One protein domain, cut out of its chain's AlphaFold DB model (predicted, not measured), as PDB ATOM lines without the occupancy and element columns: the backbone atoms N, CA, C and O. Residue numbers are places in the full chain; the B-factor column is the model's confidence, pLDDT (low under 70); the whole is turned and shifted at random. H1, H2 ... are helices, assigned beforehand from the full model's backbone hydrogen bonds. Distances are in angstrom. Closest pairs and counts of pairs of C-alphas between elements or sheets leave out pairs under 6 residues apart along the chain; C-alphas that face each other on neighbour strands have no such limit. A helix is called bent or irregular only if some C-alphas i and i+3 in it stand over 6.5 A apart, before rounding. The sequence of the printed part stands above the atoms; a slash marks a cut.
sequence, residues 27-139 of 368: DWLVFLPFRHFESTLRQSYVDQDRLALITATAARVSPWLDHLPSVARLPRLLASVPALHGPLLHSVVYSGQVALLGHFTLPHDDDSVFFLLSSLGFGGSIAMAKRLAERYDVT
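Overview. This is residues 27 to 139 of the 368 residues of the protein "Aste57867_2606 protein" of Aphanomyces stellatus (UniProt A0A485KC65). A compact cluster of helices is built round H5, which runs through the middle. H1 and H2 cover one side of it, with H2 crossing H5, while the short H6 folds back along the opposite side with H8 next to it; H7 packs on H5 at its later residues, the short H4 lies by the earlier residues of H5, and the short H3 lies at the far end of H2, apart from H5. The printed part has 113 residues with eight named helices, H1 to H8 in order, and no named strand; the class is all helix. The radius of gyration of the C-alphas is 13.1 A, and the spans are 35 by 29 by 22 A.

Along the chain. H1, residues 32 to 43, starts at C-alpha 32 (-9.871, 42.596, -16.082) and is 19.5 A long. H2, residues 47 to 65, is the longest at 25.3 A, with a kink of 29 degrees near residue 59. H3 is residues 68 to 71 and H4 residues 74 to 80. H5, residues 82 to 94, measures 19.6 A from C-alpha 82 (-11.190, 31.697, -8.584). H6 is residues 98 to 103; H7, residues 110 to 123, measures 19.8 A; H8, residues 126 to 132, ends at C-alpha 132 (7.944, 29.032, 1.275). H1 is irregular, with C-alphas 35 and 38 8.1 A apart; H2, H5 and H6 are only just irregular, at 6.9 A, 6.7 A and 6.8 A.

Arrangement. H5 is the hub and touches four helices. H1 touches it with residues 34 to 38, closest at the C-alphas of Phe 37 and Pro 87, 6.4 A. H2 touches it about perpendicular, at 79 degrees, closest at the C-alphas of Ala 58 and Ser 91, 4.4 A. H5 and H6 form a hairpin at a shallow tilt of 14 degrees, closest at the C-alphas of Val 92 and Leu 100, 7.0 A. H7 touches H5 at a steep tilt of 43 degrees, the same way, closest at the C-alphas of Tyr 94 and Gly 123, 4.0 A. H1 and H2, a hairpin, only just touch, with 3 pairs of C-alphas within 8 A, the closest those of Leu 41 and Arg 50, 6.2 A. H6 and H8 only just touch, also with 3 pairs, closest at the C-alphas of Val 98 and Met 128, 5.6 A. H4 is close to H5 but not clearly touching, at 6.0 A between the C-alphas of Leu 78 and His 85. H3 and H7 are apart. Every O i to N i+4 pair is within hydrogen-bond range in H4, H7 and H8; H1 has 4 of 8, H2 13 of 15, H5 7 of 9, and H6 0 of 2 but 2 of 3 O i to N i+3 pairs, while H3 is too short for an O i to N i+4 pair.

Size, cuts and confidence. The C-alphas farthest apart, of Tyr 45 and Pro 69, are 37.0 A apart. The printed part has no cut and no long link. Mean pLDDT of the printed part is 90.7; residue 27 and residues 68 to 70 are under 70.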
ATOM      1  N   ASP A  27     -13.105  49.281  -8.481       66.81
ATOM      2  CA  ASP A  27     -12.061  48.490  -7.835       66.81
ATOM      3  C   ASP A  27     -11.832  47.106  -8.471       66.81
ATOM      4  O   ASP A  27     -10.834  46.464  -8.158       66.81
ATOM      5  N   TRP A  28     -12.697  46.655  -9.385       71.44
ATOM      6  CA  TRP A  28     -12.569  45.392 -10.125       71.44
ATOM      7  C   TRP A  28     -11.909  45.572 -11.495       71.44
ATOM      8  O   TRP A  28     -11.358  44.618 -12.046       71.44
ATOM      9  N   LEU A  29     -11.903  46.794 -12.039       72.88
ATOM     10  CA  LEU A  29     -11.315  47.095 -13.352       72.88
ATOM     11  C   LEU A  29      -9.807  46.808 -13.410       72.88
ATOM     12  O   LEU A  29      -9.246  46.556 -14.480       72.88
ATOM     13  N   VAL A  30      -9.137  46.810 -12.255       80.31
ATOM     14  CA  VAL A  30      -7.720  46.457 -12.139       80.31
ATOM     15  C   VAL A  30      -7.455  44.999 -12.543       80.31
ATOM     16  O   VAL A  30      -6.401  44.730 -13.114       80.31
ATOM     17  N   PHE A  31      -8.428  44.098 -12.355       82.62
ATOM     18  CA  PHE A  31      -8.272  42.653 -12.560       82.62
ATOM     19  C   PHE A  31      -8.677  42.146 -13.950       82.62
ATOM     20  O   PHE A  31      -8.306  41.036 -14.325       82.62
ATOM     21  N   LEU A  32      -9.404  42.954 -14.734       77.62
ATOM     22  CA  LEU A  32      -9.871  42.596 -16.082       77.62
ATOM     23  C   LEU A  32      -8.786  42.006 -17.010       77.62
ATOM     24  O   LEU A  32      -9.089  41.047 -17.727       77.62
ATOM     25  N   PRO A  33      -7.535  42.508 -17.012       84.88
ATOM     26  CA  PRO A  33      -6.498  41.971 -17.893       84.88
ATOM     27  C   PRO A  33      -6.042  40.545 -17.551       84.88
ATOM     28  O   PRO A  33      -5.443  39.889 -18.397       84.88
ATOM     29  N   PHE A  34      -6.321  40.032 -16.348       87.19
ATOM     30  CA  PHE A  34      -5.723  38.782 -15.859       87.19
ATOM     31  C   PHE A  34      -6.446  37.506 -16.299       87.19
ATOM     32  O   PHE A  34      -6.019  36.407 -15.958       87.19
ATOM     33  N   ARG A  35      -7.505  37.617 -17.111       81.12
ATOM     34  CA  ARG A  35      -8.305  36.474 -17.592       81.12
ATOM     35  C   ARG A  35      -7.501  35.384 -18.323       81.12
ATOM     36  O   ARG A  35      -7.955  34.249 -18.397       81.12
ATOM     37  N   HIS A  36      -6.341  35.732 -18.880       87.25
ATOM     38  CA  HIS A  36      -5.453  34.814 -19.603       87.25
ATOM     39  C   HIS A  36      -4.093  34.637 -18.919       87.25
ATOM     40  O   HIS A  36      -3.191  34.067 -19.525       87.25
ATOM     41  N   PHE A  37      -3.941  35.107 -17.675       93.06
ATOM     42  CA  PHE A  37      -2.657  35.124 -16.972       93.06
ATOM     43  C   PHE A  37      -1.979  33.746 -16.973       93.06
ATOM     44  O   PHE A  37      -0.855  33.632 -17.445       93.06
ATOM     45  N   GLU A  38      -2.692  32.696 -16.556       91.44
ATOM     46  CA  GLU A  38      -2.155  31.328 -16.497       91.44
ATOM     47  C   GLU A  38      -1.711  30.802 -17.865       91.44
ATOM     48  O   GLU A  38      -0.627  30.239 -18.009       91.44
ATOM     49  N   SER A  39      -2.529  31.011 -18.903       91.75
ATOM     50  CA  SER A  39      -2.173  30.588 -20.259       91.75
ATOM     51  C   SER A  39      -0.963  31.351 -20.792       91.75
ATOM     52  O   SER A  39      -0.088  30.742 -21.399       91.75
ATOM     53  N   THR A  40      -0.885  32.661 -20.543       93.31
ATOM     54  CA  THR A  40       0.239  33.492 -20.988       93.31
ATOM     55  C   THR A  40       1.517  33.122 -20.241       93.31
ATOM     56  O   THR A  40       2.566  32.991 -20.865       93.31
ATOM     57  N   LEU A  41       1.429  32.872 -18.933       93.69
ATOM     58  CA  LEU A  41       2.560  32.444 -18.115       93.69
ATOM     59  C   LEU A  41       3.126  31.103 -18.603       93.69
ATOM     60  O   LEU A  41       4.332  30.983 -18.792       93.69
ATOM     61  N   ARG A  42       2.258  30.126 -18.902       91.50
ATOM     62  CA  ARG A  42       2.661  28.806 -19.424       91.50
ATOM     63  C   ARG A  42       3.207  28.841 -20.854       91.50
ATOM     64  O   ARG A  42       3.955  27.950 -21.234       91.50
ATOM     65  N   GLN A  43       2.836  29.846 -21.645       92.69
ATOM     66  CA  GLN A  43       3.335  30.051 -23.011       92.69
ATOM     67  C   GLN A  43       4.600  30.921 -23.067       92.69
ATOM     68  O   GLN A  43       5.167  31.112 -24.140       92.69
ATOM     69  N   SER A  44       5.048  31.457 -21.930       90.69
ATOM     70  CA  SER A  44       6.249  32.287 -21.853       90.69
ATOM     71  C   SER A  44       7.491  31.395 -21.790       90.69
ATOM     72  O   SER A  44       7.928  30.992 -20.713       90.69
ATOM     73  N   TYR A  45       8.045  31.071 -22.960       85.19
ATOM     74  CA  TYR A  45       9.226  30.204 -23.090       85.19
ATOM     75  C   TYR A  45      10.538  30.884 -22.680       85.19
ATOM     76  O   TYR A  45      11.533  30.198 -22.457       85.19
ATOM     77  N   VAL A  46      10.552  32.217 -22.590       90.25
ATOM     78  CA  VAL A  46      11.733  33.011 -22.235       90.25
ATOM     79  C   VAL A  46      11.527  33.662 -20.868       90.25
ATOM     80  O   VAL A  46      10.460  34.203 -20.572       90.25
ATOM     81  N   ASP A  47      12.562  33.651 -20.028       92.44
ATOM     82  CA  ASP A  47      12.494  34.191 -18.661       92.44
ATOM     83  C   ASP A  47      12.182  35.685 -18.611       92.44
ATOM     84  O   ASP A  47      11.504  36.138 -17.691       92.44
ATOM     85  N   GLN A  48      12.631  36.445 -19.613       91.62
ATOM     86  CA  GLN A  48      12.329  37.873 -19.727       91.62
ATOM     87  C   GLN A  48      10.831  38.133 -19.921       91.62
ATOM     88  O   GLN A  48      10.299  39.058 -19.310       91.62
ATOM     89  N   ASP A  49      10.133  37.292 -20.690       94.00
ATOM     90  CA  ASP A  49       8.684  37.410 -20.889       94.00
ATOM     91  C   ASP A  49       7.933  37.097 -19.590       94.00
ATOM     92  O   ASP A  49       7.011  37.822 -19.202       94.00
ATOM     93  N   ARG A  50       8.378  36.060 -18.862       95.06
ATOM     94  CA  ARG A  50       7.836  35.710 -17.538       95.06
ATOM     95  C   ARG A  50       8.033  36.842 -16.535       95.06
ATOM     96  O   ARG A  50       7.079  37.229 -15.859       95.06
ATOM     97  N   LEU A  51       9.246  37.391 -16.461       96.19
ATOM     98  CA  LEU A  51       9.572  38.531 -15.608       96.19
ATOM     99  C   LEU A  51       8.679  39.727 -15.947       96.19
ATOM    100  O   LEU A  51       8.035  40.273 -15.056       96.19
ATOM    101  N   ALA A  52       8.571  40.092 -17.228       95.50
ATOM    102  CA  ALA A  52       7.741  41.209 -17.670       95.50
ATOM    103  C   ALA A  52       6.263  41.017 -17.293       95.50
ATOM    104  O   ALA A  52       5.636  41.943 -16.771       95.50
ATOM    105  N   LEU A  53       5.715  39.812 -17.491       95.81
ATOM    106  CA  LEU A  53       4.340  39.475 -17.119       95.81
ATOM    107  C   LEU A  53       4.109  39.600 -15.606       95.81
ATOM    108  O   LEU A  53       3.141  40.240 -15.181       95.81
ATOM    109  N   ILE A  54       4.983  39.005 -14.791       96.19
ATOM    110  CA  ILE A  54       4.861  39.011 -13.325       96.19
ATOM    111  C   ILE A  54       5.030  40.434 -12.785       96.19
ATOM    112  O   ILE A  54       4.192  40.887 -12.006       96.19
ATOM    113  N   THR A  55       6.042  41.175 -13.243       96.31
ATOM    114  CA  THR A  55       6.281  42.565 -12.841       96.31
ATOM    115  C   THR A  55       5.108  43.469 -13.216       96.31
ATOM    116  O   THR A  55       4.647  44.243 -12.378       96.31
ATOM    117  N   ALA A  56       4.566  43.355 -14.435       94.75
ATOM    118  CA  ALA A  56       3.407  44.144 -14.855       94.75
ATOM    119  C   ALA A  56       2.149  43.810 -14.036       94.75
ATOM    120  O   ALA A  56       1.384  44.705 -13.666       94.75
ATOM    121  N   THR A  57       1.947  42.529 -13.720       94.75
ATOM    122  CA  THR A  57       0.831  42.066 -12.881       94.75
ATOM    123  C   THR A  57       0.964  42.619 -11.463       94.75
ATOM    124  O   THR A  57       0.035  43.259 -10.965       94.75
ATOM    125  N   ALA A  58       2.139  42.474 -10.849       94.56
ATOM    126  CA  ALA A  58       2.413  42.977  -9.511       94.56
ATOM    127  C   ALA A  58       2.285  44.504  -9.434       94.56
ATOM    128  O   ALA A  58       1.622  45.005  -8.531       94.56
ATOM    129  N   ALA A  59       2.826  45.254 -10.398       93.69
ATOM    130  CA  ALA A  59       2.712  46.714 -10.437       93.69
ATOM    131  C   ALA A  59       1.250  47.187 -10.494       93.69
ATOM    132  O   ALA A  59       0.890  48.208  -9.908       93.69
ATOM    133  N   ARG A  60       0.388  46.425 -11.174       92.25
ATOM    134  CA  ARG A  60      -1.039  46.733 -11.298       92.25
ATOM    135  C   ARG A  60      -1.826  46.383 -10.034       92.25
ATOM    136  O   ARG A  60      -2.750  47.107  -9.676       92.25
ATOM    137  N   VAL A  61      -1.471  45.287  -9.367       89.75
ATOM    138  CA  VAL A  61      -2.203  44.747  -8.210       89.75
ATOM    139  C   VAL A  61      -1.724  45.328  -6.876       89.75
ATOM    140  O   VAL A  61      -2.543  45.507  -5.976       89.75
ATOM    141  N   SER A  62      -0.436  45.646  -6.731       89.25
ATOM    142  CA  SER A  62       0.157  46.084  -5.453       89.25
ATOM    143  C   SER A  62      -0.570  47.275  -4.824       89.25
ATOM    144  O   SER A  62      -0.940  47.163  -3.657       89.25
ATOM    145  N   PRO A  63      -0.938  48.344  -5.569       88.31
ATOM    146  CA  PRO A  63      -1.696  49.455  -4.986       88.31
ATOM    147  C   PRO A  63      -3.039  49.031  -4.377       88.31
ATOM    148  O   PRO A  63      -3.515  49.637  -3.419       88.31
ATOM    149  N   TRP A  64      -3.668  47.988  -4.929       86.38
ATOM    150  CA  TRP A  64      -4.911  47.445  -4.390       86.38
ATOM    151  C   TRP A  64      -4.666  46.597  -3.137       86.38
ATOM    152  O   TRP A  64      -5.458  46.689  -2.201       86.38
ATOM    153  N   LEU A  65      -3.586  45.807  -3.101       85.69
ATOM    154  CA  LEU A  65      -3.215  44.976  -1.946       85.69
ATOM    155  C   LEU A  65      -2.742  45.807  -0.747       85.69
ATOM    156  O   LEU A  65      -3.052  45.457   0.390       85.69
ATOM    157  N   ASP A  66      -2.064  46.927  -0.995       83.75
ATOM    158  CA  ASP A  66      -1.546  47.817   0.053       83.75
ATOM    159  C   ASP A  66      -2.663  48.612   0.756       83.75
ATOM    160  O   ASP A  66      -2.500  49.122   1.867       83.75
ATOM    161  N   HIS A  67      -3.840  48.702   0.133       79.38
ATOM    162  CA  HIS A  67      -4.989  49.386   0.702       79.38
ATOM    163  C   HIS A  67      -5.707  48.493   1.734       79.38
ATOM    164  O   HIS A  67      -6.427  47.561   1.381       79.38
ATOM    165  N   LEU A  68      -5.559  48.808   3.027       59.72
ATOM    166  CA  LEU A  68      -6.064  48.034   4.182       59.72
ATOM    167  C   LEU A  68      -7.516  47.489   4.053       59.72
ATOM    168  O   LEU A  68      -7.725  46.300   4.310       59.72
ATOM    169  N   PRO A  69      -8.530  48.269   3.615       67.88
ATOM    170  CA  PRO A  69      -9.884  47.751   3.359       67.88
ATOM    171  C   PRO A  69      -9.991  46.658   2.280       67.88
ATOM    172  O   PRO A  69     -10.981  45.928   2.223       67.88
ATOM    173  N   SER A  70      -9.016  46.547   1.380       65.25
ATOM    174  CA  SER A  70      -8.988  45.549   0.307       65.25
ATOM    175  C   SER A  70      -8.549  44.173   0.803       65.25
ATOM    176  O   SER A  70      -9.134  43.173   0.389       65.25
ATOM    177  N   VAL A  71      -7.628  44.106   1.769       71.75
ATOM    178  CA  VAL A  71      -7.162  42.838   2.359       71.75
ATOM    179  C   VAL A  71      -8.305  42.082   3.044       71.75
ATOM    180  O   VAL A  71      -8.464  40.880   2.845       71.75
ATOM    181  N   ALA A  72      -9.189  42.787   3.758       78.06
ATOM    182  CA  ALA A  72     -10.370  42.180   4.382       78.06
ATOM    183  C   ALA A  72     -11.349  41.558   3.363       78.06
ATOM    184  O   ALA A  72     -12.137  40.673   3.701       78.06
ATOM    185  N   ARG A  73     -11.310  42.017   2.106       80.50
ATOM    186  CA  ARG A  73     -12.165  41.538   1.011       80.50
ATOM    187  C   ARG A  73     -11.514  40.420   0.200       80.50
ATOM    188  O   ARG A  73     -12.228  39.736  -0.532       80.50
ATOM    189  N   LEU A  74     -10.209  40.190   0.356       85.12
ATOM    190  CA  LEU A  74      -9.440  39.227  -0.433       85.12
ATOM    191  C   LEU A  74     -10.029  37.801  -0.404       85.12
ATOM    192  O   LEU A  74     -10.236  37.249  -1.483       85.12
ATOM    193  N   PRO A  75     -10.425  37.216   0.749       85.75
ATOM    194  CA  PRO A  75     -11.044  35.887   0.754       85.75
ATOM    195  C   PRO A  75     -12.359  35.828  -0.035       85.75
ATOM    196  O   PRO A  75     -12.623  34.854  -0.735       85.75
ATOM    197  N   ARG A  76     -13.179  36.888   0.042       81.69
ATOM    198  CA  ARG A  76     -14.436  36.976  -0.720       81.69
ATOM    199  C   ARG A  76     -14.170  37.114  -2.215       81.69
ATOM    200  O   ARG A  76     -14.892  36.514  -3.006       81.69
ATOM    201  N   LEU A  77     -13.142  37.872  -2.597       82.81
ATOM    202  CA  LEU A  77     -12.737  38.033  -3.991       82.81
ATOM    203  C   LEU A  77     -12.286  36.696  -4.587       82.81
ATOM    204  O   LEU A  77     -12.801  36.295  -5.625       82.81
ATOM    205  N   LEU A  78     -11.397  35.978  -3.895       86.69
ATOM    206  CA  LEU A  78     -10.897  34.673  -4.336       86.69
ATOM    207  C   LEU A  78     -12.014  33.625  -4.442       86.69
ATOM    208  O   LEU A  78     -12.023  32.835  -5.380       86.69
ATOM    209  N   ALA A  79     -12.987  33.651  -3.526       84.00
ATOM    210  CA  ALA A  79     -14.159  32.780  -3.596       84.00
ATOM    211  C   ALA A  79     -15.094  33.126  -4.770       84.00
ATOM    212  O   ALA A  79     -15.705  32.235  -5.353       84.00
ATOM    213  N   SER A  80     -15.214  34.412  -5.115       81.56
ATOM    214  CA  SER A  80     -16.119  34.882  -6.174       81.56
ATOM    215  C   SER A  80     -15.510  34.741  -7.569       81.56
ATOM    216  O   SER A  80     -16.234  34.515  -8.536       81.56
ATOM    217  N   VAL A  81     -14.186  34.880  -7.685       85.00
ATOM    218  CA  VAL A  81     -13.454  34.811  -8.954       85.00
ATOM    219  C   VAL A  81     -12.194  33.950  -8.780       85.00
ATOM    220  O   VAL A  81     -11.089  34.488  -8.667       85.00
ATOM    221  N   PRO A  82     -12.322  32.607  -8.793       85.44
ATOM    222  CA  PRO A  82     -11.190  31.697  -8.584       85.44
ATOM    223  C   PRO A  82     -10.031  31.906  -9.566       85.44
ATOM    224  O   PRO A  82      -8.876  31.699  -9.209       85.44
ATOM    225  N   ALA A  83     -10.317  32.387 -10.781       86.00
ATOM    226  CA  ALA A  83      -9.308  32.703 -11.794       86.00
ATOM    227  C   ALA A  83      -8.318  33.812 -11.374       86.00
ATOM    228  O   ALA A  83      -7.254  33.932 -11.973       86.00
ATOM    229  N   LEU A  84      -8.639  34.621 -10.354       88.50
ATOM    230  CA  LEU A  84      -7.722  35.633  -9.819       88.50
ATOM    231  C   LEU A  84      -6.717  35.070  -8.815       88.50
ATOM    232  O   LEU A  84      -5.801  35.787  -8.424       88.50
ATOM    233  N   HIS A  85      -6.867  33.814  -8.398       92.44
ATOM    234  CA  HIS A  85      -5.978  33.210  -7.413       92.44
ATOM    235  C   HIS A  85      -4.514  33.232  -7.872       92.44
ATOM    236  O   HIS A  85      -3.685  33.810  -7.172       92.44
ATOM    237  N   GLY A  86      -4.229  32.730  -9.075       94.00
ATOM    238  CA  GLY A  86      -2.897  32.739  -9.684       94.00
ATOM    239  C   GLY A  86      -2.241  34.124  -9.747       94.00
ATOM    240  O   GLY A  86      -1.258  34.358  -9.039       94.00
ATOM    241  N   PRO A  87      -2.772  35.090 -10.524       94.62
ATOM    242  CA  PRO A  87      -2.137  36.401 -10.696       94.62
ATOM    243  C   PRO A  87      -1.914  37.141  -9.368       94.62
ATOM    244  O   PRO A  87      -0.900  37.823  -9.199       94.62
ATOM    245  N   LEU A  88      -2.828  36.992  -8.403       94.31
ATOM    246  CA  LEU A  88      -2.685  37.583  -7.073       94.31
ATOM    247  C   LEU A  88      -1.620  36.869  -6.231       94.31
ATOM    248  O   LEU A  88      -0.805  37.548  -5.609       94.31
ATOM    249  N   LEU A  89      -1.582  35.532  -6.236       96.06
ATOM    250  CA  LEU A  89      -0.554  34.756  -5.537       96.06
ATOM    251  C   LEU A  89       0.843  35.099  -6.071       96.06
ATOM    252  O   LEU A  89       1.736  35.417  -5.286       96.06
ATOM    253  N   HIS A  90       1.014  35.114  -7.395       97.06
ATOM    254  CA  HIS A  90       2.271  35.502  -8.037       97.06
ATOM    255  C   HIS A  90       2.683  36.933  -7.665       97.06
ATOM    256  O   HIS A  90       3.842  37.166  -7.327       97.06
ATOM    257  N   SER A  91       1.733  37.875  -7.628       96.19
ATOM    258  CA  SER A  91       1.993  39.263  -7.209       96.19
ATOM    259  C   SER A  91       2.427  39.367  -5.745       96.19
ATOM    260  O   SER A  91       3.348  40.120  -5.432       96.19
ATOM    261  N   VAL A  92       1.792  38.607  -4.847       96.56
ATOM    262  CA  VAL A  92       2.119  38.567  -3.411       96.56
ATOM    263  C   VAL A  92       3.507  37.978  -3.178       96.56
ATOM    264  O   VAL A  92       4.269  38.521  -2.376       96.56
ATOM    265  N   VAL A  93       3.850  36.898  -3.886       98.00
ATOM    266  CA  VAL A  93       5.173  36.265  -3.802       98.00
ATOM    267  C   VAL A  93       6.257  37.180  -4.366       98.00
ATOM    268  O   VAL A  93       7.245  37.422  -3.674       98.00
ATOM    269  N   TYR A  94       6.040  37.748  -5.554       98.00
ATOM    270  CA  TYR A  94       6.960  38.700  -6.181       98.00
ATOM    271  C   TYR A  94       7.194  39.941  -5.310       98.00
ATOM    272  O   TYR A  94       8.327  40.343  -5.080       98.00
ATOM    273  N   SER A  95       6.130  40.519  -4.750       96.12
ATOM    274  CA  SER A  95       6.231  41.731  -3.921       96.12
ATOM    275  C   SER A  95       6.681  41.442  -2.482       96.12
ATOM    276  O   SER A  95       6.865  42.362  -1.690       96.12
ATOM    277  N   GLY A  96       6.827  40.167  -2.104       96.19
ATOM    278  CA  GLY A  96       7.283  39.766  -0.774       96.19
ATOM    279  C   GLY A  96       6.279  40.008   0.358       96.19
ATOM    280  O   GLY A  96       6.690  40.118   1.514       96.19
ATOM    281  N   GLN A  97       4.976  40.072   0.071       94.44
ATOM    282  CA  GLN A  97       3.927  40.374   1.055       94.44
ATOM    283  C   GLN A  97       3.554  39.141   1.906       94.44
ATOM    284  O   GLN A  97       2.456  38.595   1.812       94.44
ATOM    285  N   VAL A  98       4.475  38.694   2.768       95.56
ATOM    286  CA  VAL A  98       4.369  37.439   3.551       95.56
ATOM    287  C   VAL A  98       3.065  37.323   4.349       95.56
ATOM    288  O   VAL A  98       2.493  36.236   4.436       95.56
ATOM    289  N   ALA A  99       2.561  38.433   4.895       93.12
ATOM    290  CA  ALA A  99       1.334  38.454   5.693       93.12
ATOM    291  C   ALA A  99       0.089  38.005   4.907       93.12
ATOM    292  O   ALA A  99      -0.829  37.434   5.493       93.12
ATOM    293  N   LEU A 100       0.063  38.226   3.588       93.12
ATOM    294  CA  LEU A 100      -1.086  37.880   2.752       93.12
ATOM    295  C   LEU A 100      -1.075  36.425   2.284       93.12
ATOM    296  O   LEU A 100      -2.110  35.925   1.849       93.12
ATOM    297  N   LEU A 101       0.056  35.724   2.409       94.00
ATOM    298  CA  LEU A 101       0.214  34.359   1.906       94.00
ATOM    299  C   LEU A 101      -0.803  33.386   2.525       94.00
ATOM    300  O   LEU A 101      -1.240  32.448   1.866       94.00
ATOM    301  N   GLY A 102      -1.234  33.636   3.767       92.19
ATOM    302  CA  GLY A 102      -2.242  32.823   4.456       92.19
ATOM    303  C   GLY A 102      -3.634  32.837   3.809       92.19
ATOM    304  O   GLY A 102      -4.448  31.974   4.123       92.19
ATOM    305  N   HIS A 103      -3.911  33.781   2.903       91.19
ATOM    306  CA  HIS A 103      -5.173  33.845   2.161       91.19
ATOM    307  C   HIS A 103      -5.185  32.987   0.889       91.19
ATOM    308  O   HIS A 103      -6.237  32.853   0.267       91.19
ATOM    309  N   PHE A 104      -4.047  32.404   0.505       94.75
ATOM    310  CA  PHE A 104      -3.906  31.649  -0.733       94.75
ATOM    311  C   PHE A 104      -3.649  30.170  -0.456       94.75
ATOM    312  O   PHE A 104      -2.789  29.796   0.341       94.75
ATOM    313  N   THR A 105      -4.360  29.309  -1.183       94.25
ATOM    314  CA  THR A 105      -3.953  27.910  -1.355       94.25
ATOM    315  C   THR A 105      -2.654  27.869  -2.152       94.25
ATOM    316  O   THR A 105      -2.595  28.445  -3.233       94.25
ATOM    317  N   LEU A 106      -1.614  27.222  -1.631       95.50
ATOM    318  CA  LEU A 106      -0.355  27.079  -2.362       95.50
ATOM    319  C   LEU A 106      -0.421  25.856  -3.293       95.50
ATOM    320  O   LEU A 106      -1.081  24.879  -2.933       95.50
ATOM    321  N   PRO A 107       0.225  25.907  -4.471       95.25
ATOM    322  CA  PRO A 107       0.166  24.830  -5.455       95.25
ATOM    323  C   PRO A 107       0.793  23.526  -4.947       95.25
ATOM    324  O   PRO A 107       1.664  23.527  -4.077       95.25
ATOM    325  N   HIS A 108       0.357  22.403  -5.507       93.12
ATOM    326  CA  HIS A 108       0.897  21.079  -5.183       93.12
ATOM    327  C   HIS A 108       1.523  20.377  -6.390       93.12
ATOM    328  O   HIS A 108       2.275  19.430  -6.196       93.12
ATOM    329  N   ASP A 109       1.206  20.817  -7.607       94.44
ATOM    330  CA  ASP A 109       1.810  20.321  -8.837       94.44
ATOM    331  C   ASP A 109       3.142  21.021  -9.126       94.44
ATOM    332  O   ASP A 109       3.288  22.227  -8.905       94.44
ATOM    333  N   ASP A 110       4.090  20.253  -9.662       92.62
ATOM    334  CA  ASP A 110       5.457  20.708  -9.920       92.62
ATOM    335  C   ASP A 110       5.502  21.919 -10.868       92.62
ATOM    336  O   ASP A 110       6.249  22.866 -10.617       92.62
ATOM    337  N   ASP A 111       4.648  21.950 -11.899       91.62
ATOM    338  CA  ASP A 111       4.558  23.062 -12.856       91.62
ATOM    339  C   ASP A 111       4.229  24.390 -12.161       91.62
ATOM    340  O   ASP A 111       4.887  25.410 -12.368       91.62
ATOM    341  N   SER A 112       3.190  24.405 -11.326       93.50
ATOM    342  CA  SER A 112       2.759  25.629 -10.649       93.50
ATOM    343  C   SER A 112       3.741  26.041  -9.548       93.50
ATOM    344  O   SER A 112       3.949  27.238  -9.332       93.50
ATOM    345  N   VAL A 113       4.396  25.080  -8.883       96.00
ATOM    346  CA  VAL A 113       5.499  25.365  -7.947       96.00
ATOM    347  C   VAL A 113       6.670  26.015  -8.683       96.00
ATOM    348  O   VAL A 113       7.174  27.037  -8.222       96.00
ATOM    349  N   PHE A 114       7.051  25.511  -9.857       94.75
ATOM    350  CA  PHE A 114       8.102  26.100 -10.687       94.75
ATOM    351  C   PHE A 114       7.829  27.580 -11.007       94.75
ATOM    352  O   PHE A 114       8.685  28.443 -10.778       94.75
ATOM    353  N   PHE A 115       6.616  27.923 -11.453       96.12
ATOM    354  CA  PHE A 115       6.266  29.325 -11.705       96.12
ATOM    355  C   PHE A 115       6.235  30.168 -10.422       96.12
ATOM    356  O   PHE A 115       6.616  31.344 -10.447       96.12
ATOM    357  N   LEU A 116       5.820  29.595  -9.291       97.31
ATOM    358  CA  LEU A 116       5.853  30.273  -7.995       97.31
ATOM    359  C   LEU A 116       7.292  30.617  -7.576       97.31
ATOM    360  O   LEU A 116       7.554  31.748  -7.163       97.31
ATOM    361  N   LEU A 117       8.232  29.678  -7.739       97.00
ATOM    362  CA  LEU A 117       9.656  29.887  -7.464       97.00
ATOM    363  C   LEU A 117      10.275  30.926  -8.404       97.00
ATOM    364  O   LEU A 117      11.079  31.743  -7.953       97.00
ATOM    365  N   SER A 118       9.841  30.982  -9.669       97.06
ATOM    366  CA  SER A 118      10.256  32.059 -10.578       97.06
ATOM    367  C   SER A 118       9.815  33.438 -10.080       97.06
ATOM    368  O   SER A 118      10.609  34.375 -10.058       97.06
ATOM    369  N   SER A 119       8.589  33.551  -9.557       97.88
ATOM    370  CA  SER A 119       8.096  34.807  -8.970       97.88
ATOM    371  C   SER A 119       8.858  35.188  -7.706       97.88
ATOM    372  O   SER A 119       9.165  36.363  -7.513       97.88
ATOM    373  N   LEU A 120       9.194  34.202  -6.865       98.38
ATOM    374  CA  LEU A 120      10.014  34.412  -5.672       98.38
ATOM    375  C   LEU A 120      11.389  34.965  -6.050       98.38
ATOM    376  O   LEU A 120      11.827  35.967  -5.484       98.38
ATOM    377  N   GLY A 121      12.055  34.318  -7.007       98.12
ATOM    378  CA  GLY A 121      13.384  34.715  -7.439       98.12
ATOM    379  C   GLY A 121      13.388  36.087  -8.105       98.12
ATOM    380  O   GLY A 121      14.192  36.928  -7.722       98.12
ATOM    381  N   PHE A 122      12.438  36.374  -9.001       98.12
ATOM    382  CA  PHE A 122      12.285  37.705  -9.600       98.12
ATOM    383  C   PHE A 122      11.969  38.808  -8.576       98.12
ATOM    384  O   PHE A 122      12.344  39.962  -8.783       98.12
ATOM    385  N   GLY A 123      11.278  38.464  -7.485       97.62
ATOM    386  CA  GLY A 123      10.907  39.387  -6.415       97.62
ATOM    387  C   GLY A 123      12.009  39.663  -5.388       97.62
ATOM    388  O   GLY A 123      12.067  40.748  -4.815       97.62
ATOM    389  N   GLY A 124      12.895  38.695  -5.137       97.88
ATOM    390  CA  GLY A 124      14.061  38.883  -4.264       97.88
ATOM    391  C   GLY A 124      13.782  38.845  -2.753       97.88
ATOM    392  O   GLY A 124      14.680  39.106  -1.954       97.88
ATOM    393  N   SER A 125      12.557  38.525  -2.313       98.00
ATOM    394  CA  SER A 125      12.190  38.585  -0.887       98.00
ATOM    395  C   SER A 125      12.690  37.379  -0.082       98.00
ATOM    396  O   SER A 125      12.113  36.291  -0.128       98.00
ATOM    397  N   ILE A 126      13.706  37.592   0.764       98.25
ATOM    398  CA  ILE A 126      14.221  36.574   1.702       98.25
ATOM    399  C   ILE A 126      13.143  36.126   2.701       98.25
ATOM    400  O   ILE A 126      13.077  34.953   3.067       98.25
ATOM    401  N   ALA A 127      12.285  37.043   3.158       98.19
ATOM    402  CA  ALA A 127      11.215  36.706   4.097       98.19
ATOM    403  C   ALA A 127      10.189  35.755   3.460       98.19
ATOM    404  O   ALA A 127       9.763  34.791   4.098       98.19
ATOM    405  N   MET A 128       9.846  35.984   2.189       98.19
ATOM    406  CA  MET A 128       8.989  35.076   1.426       98.19
ATOM    407  C   MET A 128       9.688  33.739   1.161       98.19
ATOM    408  O   MET A 128       9.070  32.694   1.346       98.19
ATOM    409  N   ALA A 129      10.983  33.753   0.823       98.00
ATOM    410  CA  ALA A 129      11.769  32.534   0.626       98.00
ATOM    411  C   ALA A 129      11.771  31.653   1.883       98.00
ATOM    412  O   ALA A 129      11.469  30.466   1.803       98.00
ATOM    413  N   LYS A 130      12.022  32.242   3.060       97.75
ATOM    414  CA  LYS A 130      11.954  31.543   4.356       97.75
ATOM    415  C   LYS A 130      10.583  30.928   4.611       97.75
ATOM    416  O   LYS A 130      10.501  29.806   5.094       97.75
ATOM    417  N   ARG A 131       9.512  31.652   4.274       97.88
ATOM    418  CA  ARG A 131       8.143  31.169   4.467       97.88
ATOM    419  C   ARG A 131       7.798  30.008   3.533       97.88
ATOM    420  O   ARG A 131       7.167  29.052   3.970       97.88
ATOM    421  N   LEU A 132       8.191  30.087   2.263       97.31
ATOM    422  CA  LEU A 132       7.944  29.032   1.275       97.31
ATOM    423  C   LEU A 132       8.827  27.797   1.506       97.31
ATOM    424  O   LEU A 132       8.368  26.683   1.258       97.31
ATOM    425  N   ALA A 133      10.026  27.973   2.069       96.75
ATOM    426  CA  ALA A 133      10.932  26.884   2.444       96.75
ATOM    427  C   ALA A 133      10.350  25.921   3.499       96.75
ATOM    428  O   ALA A 133      10.835  24.806   3.649       96.75
ATOM    429  N   GLU A 134       9.286  26.310   4.216       95.44
ATOM    430  CA  GLU A 134       8.548  25.405   5.111       95.44
ATOM    431  C   GLU A 134       7.816  24.276   4.355       95.44
ATOM    432  O   GLU A 134       7.369  23.314   4.979       95.44
ATOM    433  N   ARG A 135       7.628  24.412   3.034       94.56
ATOM    434  CA  ARG A 135       6.831  23.487   2.209       94.56
ATOM    435  C   ARG A 135       7.511  23.047   0.920       94.56
ATOM    436  O   ARG A 135       7.215  21.956   0.448       94.56
ATOM    437  N   TYR A 136       8.370  23.886   0.352       95.56
ATOM    438  CA  TYR A 136       9.018  23.644  -0.933       95.56
ATOM    439  C   TYR A 136      10.533  23.725  -0.800       95.56
ATOM    440  O   TYR A 136      11.051  24.464   0.037       95.56
ATOM    441  N   ASP A 137      11.237  23.031  -1.688       94.94
ATOM    442  CA  ASP A 137      12.620  23.380  -1.981       94.94
ATOM    443  C   ASP A 137      12.626  24.681  -2.793       94.94
ATOM    444  O   ASP A 137      12.121  24.740  -3.911       94.94
ATOM    445  N   VAL A 138      13.142  25.754  -2.194       96.31
ATOM    446  CA  VAL A 138      13.193  27.085  -2.816       96.31
ATOM    447  C   VAL A 138      14.524  27.357  -3.515       96.31
ATOM    448  O   VAL A 138      14.739  28.471  -3.990       96.31
ATOM    449  N   THR A 139      15.440  26.384  -3.561       95.06
ATOM    450  CA  THR A 139      16.796  26.604  -4.078       95.06
ATOM    451  C   THR A 139      16.816  26.958  -5.560       95.06
ATOM    452  O   THR A 139      17.624  27.799  -5.940       95.06
TER     453      THR A 139